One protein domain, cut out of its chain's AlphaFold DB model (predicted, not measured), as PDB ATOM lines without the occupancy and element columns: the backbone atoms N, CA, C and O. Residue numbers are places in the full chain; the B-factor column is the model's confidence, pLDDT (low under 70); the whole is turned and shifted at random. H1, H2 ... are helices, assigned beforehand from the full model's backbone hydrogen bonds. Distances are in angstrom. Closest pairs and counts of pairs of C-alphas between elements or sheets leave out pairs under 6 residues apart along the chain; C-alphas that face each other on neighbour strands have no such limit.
ATOM      1  N   PRO A 245     628.712 348.336 446.450       81.44
ATOM      2  CA  PRO A 245     627.598 347.845 447.263       81.44
ATOM      3  C   PRO A 245     628.006 346.797 448.317       81.44
ATOM      4  O   PRO A 245     627.479 346.800 449.430       81.44
ATOM      5  N   ASP A 246     629.047 346.019 448.036       80.75
ATOM      6  CA  ASP A 246     629.647 345.023 448.928       80.75
ATOM      7  C   ASP A 246     630.338 345.627 450.160       80.75
ATOM      8  O   ASP A 246     630.220 345.111 451.272       80.75
ATOM      9  N   ALA A 247     631.005 346.773 450.017       84.00
ATOM     10  CA  ALA A 247     631.592 347.479 451.155       84.00
ATOM     11  C   ALA A 247     630.499 347.992 452.110       84.00
ATOM     12  O   ALA A 247     630.668 347.976 453.333       84.00
ATOM     13  N   ARG A 248     629.346 348.410 451.568       84.94
ATOM     14  CA  ARG A 248     628.177 348.799 452.375       84.94
ATOM     15  C   ARG A 248     627.549 347.588 453.064       84.94
ATOM     16  O   ARG A 248     627.212 347.699 454.243       84.94
ATOM     17  N   ALA A 249     627.455 346.451 452.373       89.19
ATOM     18  CA  ALA A 249     626.990 345.191 452.949       89.19
ATOM     19  C   ALA A 249     627.824 344.790 454.178       89.19
ATOM     20  O   ALA A 249     627.274 344.556 455.255       89.19
ATOM     21  N   GLN A 250     629.157 344.828 454.074       88.00
ATOM     22  CA  GLN A 250     630.049 344.491 455.190       88.00
ATOM     23  C   GLN A 250     629.891 345.421 456.403       88.00
ATOM     24  O   GLN A 250     629.952 344.965 457.547       88.00
ATOM     25  N   VAL A 251     629.683 346.724 456.186       88.50
ATOM     26  CA  VAL A 251     629.454 347.678 457.286       88.50
ATOM     27  C   VAL A 251     628.136 347.384 458.004       88.50
ATOM     28  O   VAL A 251     628.094 347.425 459.235       88.50
ATOM     29  N   LEU A 252     627.073 347.063 457.263       90.50
ATOM     30  CA  LEU A 252     625.775 346.711 457.846       90.50
ATOM     31  C   LEU A 252     625.843 345.401 458.643       90.50
ATOM     32  O   LEU A 252     625.308 345.349 459.749       90.50
ATOM     33  N   LEU A 253     626.576 344.393 458.157       90.81
ATOM     34  CA  LEU A 253     626.818 343.141 458.891       90.81
ATOM     35  C   LEU A 253     627.535 343.367 460.230       90.81
ATOM     36  O   LEU A 253     627.145 342.792 461.252       90.81
ATOM     37  N   ARG A 254     628.557 344.237 460.259       87.25
ATOM     38  CA  ARG A 254     629.254 344.591 461.510       87.25
ATOM     39  C   ARG A 254     628.323 345.314 462.476       87.25
ATOM     40  O   ARG A 254     628.210 344.903 463.624       87.25
ATOM     41  N   ARG A 255     627.586 346.320 461.993       82.25
ATOM     42  CA  ARG A 255     626.606 347.060 462.809       82.25
ATOM     43  C   ARG A 255     625.529 346.153 463.393       82.25
ATOM     44  O   ARG A 255     625.155 346.338 464.545       82.25
ATOM     45  N   LEU A 256     625.045 345.179 462.621       90.62
ATOM     46  CA  LEU A 256     624.052 344.215 463.087       90.62
ATOM     47  C   LEU A 256     624.620 343.324 464.199       90.62
ATOM     48  O   LEU A 256     623.967 343.115 465.219       90.62
ATOM     49  N   THR A 257     625.853 342.844 464.023       86.44
ATOM     50  CA  THR A 257     626.570 342.052 465.032       86.44
ATOM     51  C   THR A 257     626.801 342.852 466.319       86.44
ATOM     52  O   THR A 257     626.478 342.373 467.406       86.44
ATOM     53  N   ASP A 258     627.290 344.087 466.207       73.44
ATOM     54  CA  ASP A 258     627.554 344.959 467.357       73.44
ATOM     55  C   ASP A 258     626.264 345.304 468.111       73.44
ATOM     56  O   ASP A 258     626.227 345.232 469.339       73.44
ATOM     57  N   ALA A 259     625.180 345.605 467.389       76.44
ATOM     58  CA  ALA A 259     623.877 345.908 467.977       76.44
ATOM     59  C   ALA A 259     623.292 344.722 468.756       76.44
ATOM     60  O   ALA A 259     622.743 344.915 469.842       76.44
ATOM     61  N   ARG A 260     623.453 343.494 468.241       85.00
ATOM     62  CA  ARG A 260     623.064 342.264 468.950       85.00
ATOM     63  C   ARG A 260     623.917 342.028 470.196       85.00
ATOM     64  O   ARG A 260     623.395 341.550 471.192       85.00
ATOM     65  N   ARG A 261     625.210 342.369 470.162       75.62
ATOM     66  CA  ARG A 261     626.123 342.203 471.308       75.62
ATOM     67  C   ARG A 261     625.764 343.105 472.492       75.62
ATOM     68  O   ARG A 261     626.022 342.728 473.629       75.62
ATOM     69  N   VAL A 262     625.205 344.284 472.226       73.81
ATOM     70  CA  VAL A 262     624.756 345.240 473.258       73.81
ATOM     71  C   VAL A 262     623.251 345.157 473.534       73.81
ATOM     72  O   VAL A 262     622.685 346.076 474.119       73.81
ATOM     73  N   ASP A 263     622.598 344.086 473.073       75.44
ATOM     74  CA  ASP A 263     621.169 343.816 473.232       75.44
ATOM     75  C   ASP A 263     620.227 344.955 472.778       75.44
ATOM     76  O   ASP A 263     619.141 345.162 473.324       75.44
ATOM     77  N   SER A 264     620.606 345.709 471.738       76.94
ATOM     78  CA  SER A 264     619.822 346.858 471.268       76.94
ATOM     79  C   SER A 264     618.778 346.477 470.211       76.94
ATOM     80  O   SER A 264     619.038 346.539 469.007       76.94
ATOM     81  N   VAL A 265     617.561 346.151 470.656       82.50
ATOM     82  CA  VAL A 265     616.414 345.793 469.793       82.50
ATOM     83  C   VAL A 265     616.148 346.850 468.712       82.50
ATOM     84  O   VAL A 265     616.098 346.524 467.528       82.50
ATOM     85  N   VAL A 266     616.077 348.131 469.090       78.56
ATOM     86  CA  VAL A 266     615.790 349.246 468.165       78.56
ATOM     87  C   VAL A 266     616.842 349.361 467.058       78.56
ATOM     88  O   VAL A 266     616.504 349.572 465.889       78.56
ATOM     89  N   VAL A 267     618.126 349.216 467.404       78.75
ATOM     90  CA  VAL A 267     619.220 349.311 466.426       78.75
ATOM     91  C   VAL A 267     619.218 348.091 465.509       78.75
ATOM     92  O   VAL A 267     619.354 348.263 464.301       78.75
ATOM     93  N   VAL A 268     618.984 346.886 466.040       82.38
ATOM     94  CA  VAL A 268     618.845 345.664 465.231       82.38
ATOM     95  C   VAL A 268     617.698 345.805 464.224       82.38
ATOM     96  O   VAL A 268     617.912 345.611 463.028       82.38
ATOM     97  N   THR A 269     616.510 346.236 464.661       84.88
ATOM     98  CA  THR A 269     615.362 346.458 463.764       84.88
ATOM     99  C   THR A 269     615.671 347.488 462.679       84.88
ATOM    100  O   THR A 269     615.316 347.286 461.516       84.88
ATOM    101  N   ARG A 270     616.352 348.588 463.026       87.06
ATOM    102  CA  ARG A 270     616.758 349.614 462.058       87.06
ATOM    103  C   ARG A 270     617.752 349.069 461.033       87.06
ATOM    104  O   ARG A 270     617.543 349.269 459.840       87.06
ATOM    105  N   VAL A 271     618.800 348.376 461.478       87.25
ATOM    106  CA  VAL A 271     619.828 347.823 460.583       87.25
ATOM    107  C   VAL A 271     619.219 346.780 459.644       87.25
ATOM    108  O   VAL A 271     619.517 346.813 458.456       87.25
ATOM    109  N   CYS A 272     618.288 345.938 460.104       91.44
ATOM    110  CA  CYS A 272     617.564 345.014 459.221       91.44
ATOM    111  C   CYS A 272     616.795 345.736 458.097       91.44
ATOM    112  O   CYS A 272     616.797 345.264 456.961       91.44
ATOM    113  N   ARG A 273     616.181 346.901 458.367       90.81
ATOM    114  CA  ARG A 273     615.540 347.724 457.317       90.81
ATOM    115  C   ARG A 273     616.564 348.326 456.354       90.81
ATOM    116  O   ARG A 273     616.325 348.348 455.153       90.81
ATOM    117  N   GLU A 274     617.701 348.798 456.871       89.25
ATOM    118  CA  GLU A 274     618.797 349.332 456.048       89.25
ATOM    119  C   GLU A 274     619.394 348.252 455.126       89.25
ATOM    120  O   GLU A 274     619.729 348.552 453.982       89.25
ATOM    121  N   ILE A 275     619.467 347.001 455.594       92.38
ATOM    122  CA  ILE A 275     619.869 345.838 454.791       92.38
ATOM    123  C   ILE A 275     618.839 345.542 453.697       92.38
ATOM    124  O   ILE A 275     619.220 345.375 452.544       92.38
ATOM    125  N   ALA A 276     617.544 345.528 454.027       90.00
ATOM    126  CA  ALA A 276     616.482 345.285 453.047       90.00
ATOM    127  C   ALA A 276     616.435 346.347 451.930       90.00
ATOM    128  O   ALA A 276     616.026 346.051 450.811       90.00
ATOM    129  N   ALA A 277     616.865 347.577 452.226       90.44
ATOM    130  CA  ALA A 277     616.950 348.674 451.264       90.44
ATOM    131  C   ALA A 277     618.261 348.693 450.449       90.44
ATOM    132  O   ALA A 277     618.425 349.554 449.579       90.44
ATOM    133  N   LEU A 278     619.222 347.803 450.731       90.94
ATOM    134  CA  LEU A 278     620.481 347.746 449.994       90.94
ATOM    135  C   LEU A 278     620.276 347.031 448.651       90.94
ATOM    136  O   LEU A 278     619.913 345.861 448.609       90.94
ATOM    137  N   ALA A 279     620.557 347.738 447.555       87.50
ATOM    138  CA  ALA A 279     620.518 347.201 446.198       87.50
ATOM    139  C   ALA A 279     621.916 347.197 445.557       87.50
ATOM    140  O   ALA A 279     622.740 348.071 445.840       87.50
ATOM    141  N   GLY A 280     622.151 346.237 444.658       86.00
ATOM    142  CA  GLY A 280     623.360 346.151 443.832       86.00
ATOM    143  C   GLY A 280     624.558 345.435 444.464       86.00
ATOM    144  O   GLY A 280     625.641 345.513 443.895       86.00
ATOM    145  N   ALA A 281     624.391 344.778 445.617       88.50
ATOM    146  CA  ALA A 281     625.421 343.919 446.210       88.50
ATOM    147  C   ALA A 281     625.639 342.647 445.377       88.50
ATOM    148  O   ALA A 281     624.725 342.190 444.685       88.50
ATOM    149  N   SER A 282     626.849 342.089 445.441       89.81
ATOM    150  CA  SER A 282     627.166 340.788 444.856       89.81
ATOM    151  C   SER A 282     626.255 339.696 445.429       89.81
ATOM    152  O   SER A 282     625.793 339.820 446.570       89.81
ATOM    153  N   PRO A 283     625.992 338.617 444.671       89.81
ATOM    154  CA  PRO A 283     625.201 337.486 445.156       89.81
ATOM    155  C   PRO A 283     625.703 336.952 446.504       89.81
ATOM    156  O   PRO A 283     624.911 336.733 447.418       89.81
ATOM    157  N   GLU A 284     627.022 336.850 446.677       90.12
ATOM    158  CA  GLU A 284     627.648 336.373 447.910       90.12
ATOM    159  C   GLU A 284     627.396 337.320 449.094       90.12
ATOM    160  O   GLU A 284     627.083 336.873 450.202       90.12
ATOM    161  N   ALA A 285     627.511 338.635 448.883       89.00
ATOM    162  CA  ALA A 285     627.218 339.627 449.915       89.00
ATOM    163  C   ALA A 285     625.718 339.662 450.259       89.00
ATOM    164  O   ALA A 285     625.354 339.823 451.428       89.00
ATOM    165  N   GLN A 286     624.849 339.470 449.266       90.81
ATOM    166  CA  GLN A 286     623.400 339.408 449.439       90.81
ATOM    167  C   GLN A 286     622.986 338.177 450.267       90.81
ATOM    168  O   GLN A 286     622.184 338.304 451.196       90.81
ATOM    169  N   ASP A 287     623.585 337.011 450.012       90.94
ATOM    170  CA  ASP A 287     623.341 335.783 450.778       90.94
ATOM    171  C   ASP A 287     623.767 335.924 452.245       90.94
ATOM    172  O   ASP A 287     623.024 335.535 453.157       90.94
ATOM    173  N   GLN A 288     624.927 336.543 452.497       92.31
ATOM    174  CA  GLN A 288     625.399 336.831 453.856       92.31
ATOM    175  C   GLN A 288     624.455 337.781 454.602       92.31
ATOM    176  O   GLN A 288     624.139 337.553 455.773       92.31
ATOM    177  N   LEU A 289     623.970 338.826 453.928       92.62
ATOM    178  CA  LEU A 289     622.996 339.758 454.487       92.62
ATOM    179  C   LEU A 289     621.666 339.069 454.810       92.62
ATOM    180  O   LEU A 289     621.132 339.265 455.903       92.62
ATOM    181  N   HIS A 290     621.151 338.226 453.914       92.81
ATOM    182  CA  HIS A 290     619.918 337.477 454.155       92.81
ATOM    183  C   HIS A 290     620.052 336.488 455.315       92.81
ATOM    184  O   HIS A 290     619.146 336.406 456.148       92.81
ATOM    185  N   ALA A 291     621.173 335.769 455.413       94.00
ATOM    186  CA  ALA A 291     621.446 334.894 456.549       94.00
ATOM    187  C   ALA A 291     621.490 335.680 457.870       94.00
ATOM    188  O   ALA A 291     620.798 335.324 458.821       94.00
ATOM    189  N   ALA A 292     622.214 336.802 457.901       93.06
ATOM    190  CA  ALA A 292     622.333 337.629 459.098       93.06
ATOM    191  C   ALA A 292     620.998 338.264 459.529       93.06
ATOM    192  O   ALA A 292     620.728 338.373 460.726       93.06
ATOM    193  N   VAL A 293     620.143 338.654 458.576       95.12
ATOM    194  CA  VAL A 293     618.791 339.160 458.866       95.12
ATOM    195  C   VAL A 293     617.895 338.061 459.437       95.12
ATOM    196  O   VAL A 293     617.195 338.332 460.411       95.12
ATOM    197  N   ARG A 294     617.942 336.827 458.909       95.25
ATOM    198  CA  ARG A 294     617.198 335.691 459.491       95.25
ATOM    199  C   ARG A 294     617.619 335.436 460.938       95.25
ATOM    200  O   ARG A 294     616.768 335.360 461.820       95.25
ATOM    201  N   ASP A 295     618.922 335.405 461.208       93.56
ATOM    202  CA  ASP A 295     619.439 335.228 462.570       93.56
ATOM    203  C   ASP A 295     619.023 336.372 463.506       93.56
ATOM    204  O   ASP A 295     618.732 336.158 464.686       93.56
ATOM    205  N   ALA A 296     618.999 337.604 462.994       92.69
ATOM    206  CA  ALA A 296     618.541 338.764 463.745       92.69
ATOM    207  C   ALA A 296     617.033 338.709 464.039       92.69
ATOM    208  O   ALA A 296     616.630 339.112 465.125       92.69
ATOM    209  N   GLN A 297     616.210 338.187 463.125       93.44
ATOM    210  CA  GLN A 297     614.771 337.990 463.345       93.44
ATOM    211  C   GLN A 297     614.507 336.974 464.462       93.44
ATOM    212  O   GLN A 297     613.789 337.299 465.405       93.44
ATOM    213  N   VAL A 298     615.176 335.815 464.437       95.25
ATOM    214  CA  VAL A 298     615.099 334.817 465.524       95.25
ATOM    215  C   VAL A 298     615.522 335.429 466.865       95.25
ATOM    216  O   VAL A 298     614.907 335.199 467.907       95.25
ATOM    217  N   TRP A 299     616.580 336.245 466.859       94.31
ATOM    218  CA  TRP A 299     617.023 336.950 468.060       94.31
ATOM    219  C   TRP A 299     615.978 337.963 468.562       94.31
ATOM    220  O   TRP A 299     615.731 338.018 469.766       94.31
ATOM    221  N   LEU A 300     615.332 338.726 467.671       91.88
ATOM    222  CA  LEU A 300     614.272 339.678 468.026       91.88
ATOM    223  C   LEU A 300     613.055 338.980 468.648       91.88
ATOM    224  O   LEU A 300     612.521 339.469 469.642       91.88
ATOM    225  N   GLU A 301     612.648 337.824 468.120       93.38
ATOM    226  CA  GLU A 301     611.558 337.015 468.686       93.38
ATOM    227  C   GLU A 301     611.875 336.565 470.117       93.38
ATOM    228  O   GLU A 301     611.049 336.710 471.023       93.38
ATOM    229  N   LYS A 302     613.111 336.108 470.350       92.25
ATOM    230  CA  LYS A 302     613.576 335.724 471.687       92.25
ATOM    231  C   LYS A 302     613.592 336.907 472.658       92.25
ATOM    232  O   LYS A 302     613.202 336.759 473.813       92.25
ATOM    233  N   GLN A 303     614.010 338.090 472.208       90.31
ATOM    234  CA  GLN A 303     613.957 339.300 473.039       90.31
ATOM    235  C   GLN A 303     612.516 339.718 473.352       90.31
ATOM    236  O   GLN A 303     612.227 340.122 474.477       90.31
ATOM    237  N   ALA A 304     611.595 339.568 472.398       90.75
ATOM    238  CA  ALA A 304     610.177 339.829 472.624       90.75
ATOM    239  C   ALA A 304     609.563 338.859 473.652       90.75
ATOM    240  O   ALA A 304     608.706 339.255 474.440       90.75
ATOM    241  N   GLU A 305     609.999 337.599 473.690       93.12
ATOM    242  CA  GLU A 305     609.607 336.645 474.735       93.12
ATOM    243  C   GLU A 305     610.141 337.044 476.117       93.12
ATOM    244  O   GLU A 305     609.364 337.130 477.067       93.12
ATOM    245  N   VAL A 306     611.433 337.380 476.222       91.31
ATOM    246  CA  VAL A 306     612.041 337.863 477.478       91.31
ATOM    247  C   VAL A 306     611.326 339.110 477.993       91.31
ATOM    248  O   VAL A 306     611.069 339.232 479.192       91.31
ATOM    249  N   ARG A 307     610.979 340.032 477.091       93.50
ATOM    250  CA  ARG A 307     610.206 341.229 477.421       93.50
ATOM    251  C   ARG A 307     608.830 340.860 477.974       93.50
ATOM    252  O   ARG A 307     608.483 341.328 479.055       93.50
ATOM    253  N   ARG A 308     608.081 339.989 477.290       94.06
ATOM    254  CA  ARG A 308     606.755 339.537 477.748       94.06
ATOM    255  C   ARG A 308     606.805 338.886 479.132       94.06
ATOM    256  O   ARG A 308     605.998 339.253 479.980       94.06
ATOM    257  N   ASP A 309     607.763 337.991 479.387       95.94
ATOM    258  CA  ASP A 309     607.945 337.367 480.712       95.94
ATOM    259  C   ASP A 309     608.213 338.414 481.801       95.94
ATOM    260  O   ASP A 309     607.630 338.392 482.883       95.94
ATOM    261  N   LEU A 310     609.070 339.384 481.500       95.19
ATOM    262  CA  LEU A 310     609.454 340.425 482.441       95.19
ATOM    263  C   LEU A 310     608.273 341.334 482.830       95.19
ATOM    264  O   LEU A 310     608.124 341.650 484.013       95.19
ATOM    265  N   PHE A 311     607.411 341.704 481.878       97.06
ATOM    266  CA  PHE A 311     606.180 342.446 482.172       97.06
ATOM    267  C   PHE A 311     605.139 341.596 482.906       97.06
ATOM    268  O   PHE A 311     604.557 342.081 483.874       97.06
ATOM    269  N   ALA A 312     604.961 340.325 482.530       97.00
ATOM    270  CA  ALA A 312     604.058 339.410 483.234       97.00
ATOM    271  C   ALA A 312     604.463 339.232 484.707       97.00
ATOM    272  O   ALA A 312     603.630 339.290 485.608       97.00
ATOM    273  N   ARG A 313     605.768 339.102 484.974       97.44
ATOM    274  CA  ARG A 313     606.301 339.025 486.339       97.44
ATOM    275  C   ARG A 313     606.114 340.320 487.114       97.44
ATOM    276  O   ARG A 313     605.862 340.252 488.315       97.44
ATOM    277  N   LEU A 314     606.269 341.485 486.473       97.56
ATOM    278  CA  LEU A 314     605.990 342.770 487.121       97.56
ATOM    279  C   LEU A 314     604.516 342.844 487.537       97.56
ATOM    280  O   LEU A 314     604.232 343.144 488.694       97.56
ATOM    281  N   ASP A 315     603.601 342.518 486.628       97.62
ATOM    282  CA  ASP A 315     602.162 342.522 486.895       97.62
ATOM    283  C   ASP A 315     601.778 341.564 488.040       97.62
ATOM    284  O   ASP A 315     601.072 341.943 488.980       97.62
ATOM    285  N   GLU A 316     602.351 340.356 488.050       97.81
ATOM    286  CA  GLU A 316     602.153 339.381 489.127       97.81
ATOM    287  C   GLU A 316     602.601 339.936 490.491       97.81
ATOM    288  O   GLU A 316     601.878 339.824 491.486       97.81
ATOM    289  N   VAL A 317     603.785 340.559 490.577       97.44
ATOM    290  CA  VAL A 317     604.284 341.075 491.865       97.44
ATOM    291  C   VAL A 317     603.543 342.324 492.339       97.44
ATOM    292  O   VAL A 317     603.435 342.522 493.556       97.44
ATOM    293  N   VAL A 318     603.024 343.137 491.413       96.88
ATOM    294  CA  VAL A 318     602.144 344.277 491.714       96.88
ATOM    295  C   VAL A 318     600.826 343.759 492.279       96.88
ATOM    296  O   VAL A 318     600.430 344.164 493.374       96.88
ATOM    297  N   SER A 319     600.213 342.782 491.609       96.06
ATOM    298  CA  SER A 319     598.984 342.119 492.057       96.06
ATOM    299  C   SER A 319     599.154 341.443 493.420       96.06
ATOM    300  O   SER A 319     598.307 341.572 494.304       96.06
ATOM    301  N   ALA A 320     600.305 340.805 493.657       96.50
ATOM    302  CA  ALA A 320     600.662 340.207 494.944       96.50
ATOM    303  C   ALA A 320     601.088 341.230 496.019       96.50
ATOM    304  O   ALA A 320     601.430 340.833 497.137       96.50
ATOM    305  N   ARG A 321     601.105 342.533 495.700       95.06
ATOM    306  CA  ARG A 321     601.472 343.653 496.590       95.06
ATOM    307  C   ARG A 321     602.849 343.503 497.254       95.06
ATOM    308  O   ARG A 321     603.052 343.870 498.415       95.06
ATOM    309  N   LYS A 322     603.838 342.983 496.521       93.88
ATOM    310  CA  LYS A 322     605.202 342.754 497.033       93.88
ATOM    311  C   LYS A 322     606.127 343.935 496.712       93.88
ATOM    312  O   LYS A 322     606.768 343.971 495.669       93.88
ATOM    313  N   THR A 323     606.273 344.868 497.656       91.44
ATOM    314  CA  THR A 323     607.018 346.138 497.469       91.44
ATOM    315  C   THR A 323     608.448 345.992 496.931       91.44
ATOM    316  O   THR A 323     608.817 346.688 495.988       91.44
ATOM    317  N   ALA A 324     609.273 345.119 497.519       91.31
ATOM    318  CA  ALA A 324     610.674 344.987 497.104       91.31
ATOM    319  C   ALA A 324     610.821 344.417 495.673       91.31
ATOM    320  O   ALA A 324     611.470 345.075 494.859       91.31
ATOM    321  N   PRO A 325     610.169 343.288 495.321       94.19
ATOM    322  CA  PRO A 325     610.153 342.781 493.948       94.19
ATOM    323  C   PRO A 325     609.593 343.764 492.916       94.19
ATOM    324  O   PRO A 325     610.158 343.869 491.833       94.19
ATOM    325  N   VAL A 326     608.530 344.515 493.245       91.50
ATOM    326  CA  VAL A 326     607.968 345.531 492.335       91.50
ATOM    327  C   VAL A 326     609.022 346.576 491.986       91.50
ATOM    328  O   VAL A 326     609.220 346.876 490.815       91.50
ATOM    329  N   ARG A 327     609.745 347.105 492.981       85.75
ATOM    330  CA  ARG A 327     610.788 348.113 492.743       85.75
ATOM    331  C   ARG A 327     611.917 347.576 491.862       85.75
ATOM    332  O   ARG A 327     612.354 348.272 490.952       85.75
ATOM    333  N   GLU A 328     612.386 346.361 492.135       88.81
ATOM    334  CA  GLU A 328     613.460 345.725 491.365       88.81
ATOM    335  C   GLU A 328     613.048 345.495 489.904       88.81
ATOM    336  O   GLU A 328     613.765 345.887 488.980       88.81
ATOM    337  N   LEU A 329     611.870 344.905 489.691       91.00
ATOM    338  CA  LEU A 329     611.363 344.610 488.355       91.00
ATOM    339  C   LEU A 329     611.027 345.884 487.580       91.00
ATOM    340  O   LEU A 329     611.360 345.964 486.404       91.00
ATOM    341  N   LEU A 330     610.470 346.908 488.232       87.25
ATOM    342  CA  LEU A 330     610.163 348.190 487.598       87.25
ATOM    343  C   LEU A 330     611.422 348.886 487.058       87.25
ATOM    344  O   LEU A 330     611.413 349.388 485.937       87.25
ATOM    345  N   VAL A 331     612.530 348.873 487.809       80.62
ATOM    346  CA  VAL A 331     613.820 349.406 487.329       80.62
ATOM    347  C   VAL A 331     614.287 348.648 486.089       80.62
ATOM    348  O   VAL A 331     614.711 349.261 485.108       80.62
ATOM    349  N   ARG A 332     614.174 347.318 486.105       83.19
ATOM    350  CA  ARG A 332     614.594 346.472 484.985       83.19
ATOM    351  C   ARG A 332     613.717 346.674 483.743       83.19
ATOM    352  O   ARG A 332     614.250 346.783 482.643       83.19
ATOM    353  N   VAL A 333     612.401 346.791 483.921       88.62
ATOM    354  CA  VAL A 333     611.436 347.155 482.869       88.62
ATOM    355  C   VAL A 333     611.761 348.527 482.283       88.62
ATOM    356  O   VAL A 333     611.803 348.682 481.065       88.62
ATOM    357  N   ASN A 334     612.041 349.527 483.120       80.25
ATOM    358  CA  ASN A 334     612.424 350.863 482.660       80.25
ATOM    359  C   ASN A 334     613.729 350.844 481.853       80.25
ATOM    360  O   ASN A 334     613.806 351.487 480.811       80.25
ATOM    361  N   ALA A 335     614.728 350.068 482.273       72.06
ATOM    362  CA  ALA A 335     615.993 349.969 481.550       72.06
ATOM    363  C   ALA A 335     615.845 349.346 480.149       72.06
ATOM    364  O   ALA A 335     616.534 349.760 479.222       72.06
ATOM    365  N   ILE A 336     614.953 348.361 479.995       75.12
ATOM    366  CA  ILE A 336     614.802 347.596 478.747       75.12
ATOM    367  C   ILE A 336     613.806 348.255 477.785       75.12
ATOM    368  O   ILE A 336     614.021 348.244 476.577       75.12
ATOM    369  N   ALA A 337     612.715 348.815 478.311       78.94
ATOM    370  CA  ALA A 337     611.502 349.062 477.537       78.94
ATOM    371  C   ALA A 337     611.006 350.514 477.555       78.94
ATOM    372  O   ALA A 337     609.951 350.787 477.002       78.94
ATOM    373  N   ALA A 338     611.705 351.461 478.191       69.88
ATOM    374  CA  ALA A 338     611.146 352.795 478.464       69.88
ATOM    375  C   ALA A 338     610.661 353.610 477.249       69.88
ATOM    376  O   ALA A 338     609.885 354.535 477.447       69.88
ATOM    377  N   HIS A 339     611.113 353.313 476.028       60.41
ATOM    378  CA  HIS A 339     610.884 354.175 474.859       60.41
ATOM    379  C   HIS A 339     609.954 353.571 473.799       60.41
ATOM    380  O   HIS A 339     609.633 354.243 472.824       60.41
ATOM    381  N   ASP A 340     609.577 352.305 473.943       75.88
ATOM    382  CA  ASP A 340     608.819 351.548 472.943       75.88
ATOM    383  C   ASP A 340     607.764 350.651 473.599       75.88
ATOM    384  O   ASP A 340     607.477 349.553 473.120       75.88
TER     385      ASP A 340
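Overview. This is residues 245 to 340 of the 605 residues of an uncharacterized protein of Streptomyces sp. 2321.6 (UniProt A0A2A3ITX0). One very long helix, H3, runs the length of a rod, and the three shorter helices pack along the same side of it in two separate groups. H1 and H2 lie along its earlier part and make with it a three-helix up-and-down bundle, while H4 folds back along its later part as a helical hairpin. The printed part has 96 residues with four named helices, in the order H1, H2, H3, H4, and no named strand; the class is all helix. The whole is loose, with a radius of gyration of the C-alphas of 17.7 A, and spans 58 by 18 by 17 A.

Arrangement. H3, residues 283 to 319, is the hub and touches three other helices. H2, residues 265 to 276, touches residues 289 to 303 of H3 alone; the closest C-alphas are those of Cys 272 and Val 293, 6.0 A apart. These two form a helical hairpin, running opposite ways at a shallow tilt of 25 degrees. H1, residues 245 to 261, touches residues 285 to 296 of H3 alone, with the C-alphas of Asp 246 and Ala 285 closest at 6.0 A. H1 and H3 run the same way at a shallow tilt of 23 degrees. H1 and H2 also touch and form a helical hairpin, opposite ways at a shallow tilt of 17 degrees; their closest C-alphas, of Ala 259 and Val 268, are 5.7 A apart. H1, H2 and H3 are a bundle, up and down: each runs against the one before it in the chain. H4, residues 323 to 337, touches residues 307 to 318 of H3 alone, with the C-alphas of Val 317 and Val 326 closest at 5.8 A. H3 and H4 form a helical hairpin, opposite ways at a shallow tilt of 23 degrees. H4 is apart from H1 and H2. In H1, H2, H3 and H4 every backbone O i to N i+4 pair is within hydrogen-bond range.

Along the chain. H3 measures 53.9 A from C-alpha 283 at (625.201, 337.486, 445.156) to C-alpha 319 at (598.984, 342.119, 492.057). H1 measures 24.7 A and begins at C-alpha 245, (627.598, 347.845, 447.263). H2 measures 16.8 A. H4 measures 20.6 A and ends at C-alpha 337, (611.502, 349.062, 477.537).

Size, cuts and confidence. The C-alphas farthest apart, of Ser 282 and Arg 321, are 57.8 A apart. The printed part has no cut. The links H1 to H2 and H3 to H4 are tight, the link H2 to H3 is short, and no link is long. The mean pLDDT of the printed part is 88.3; residues 338 to 339 are under 70.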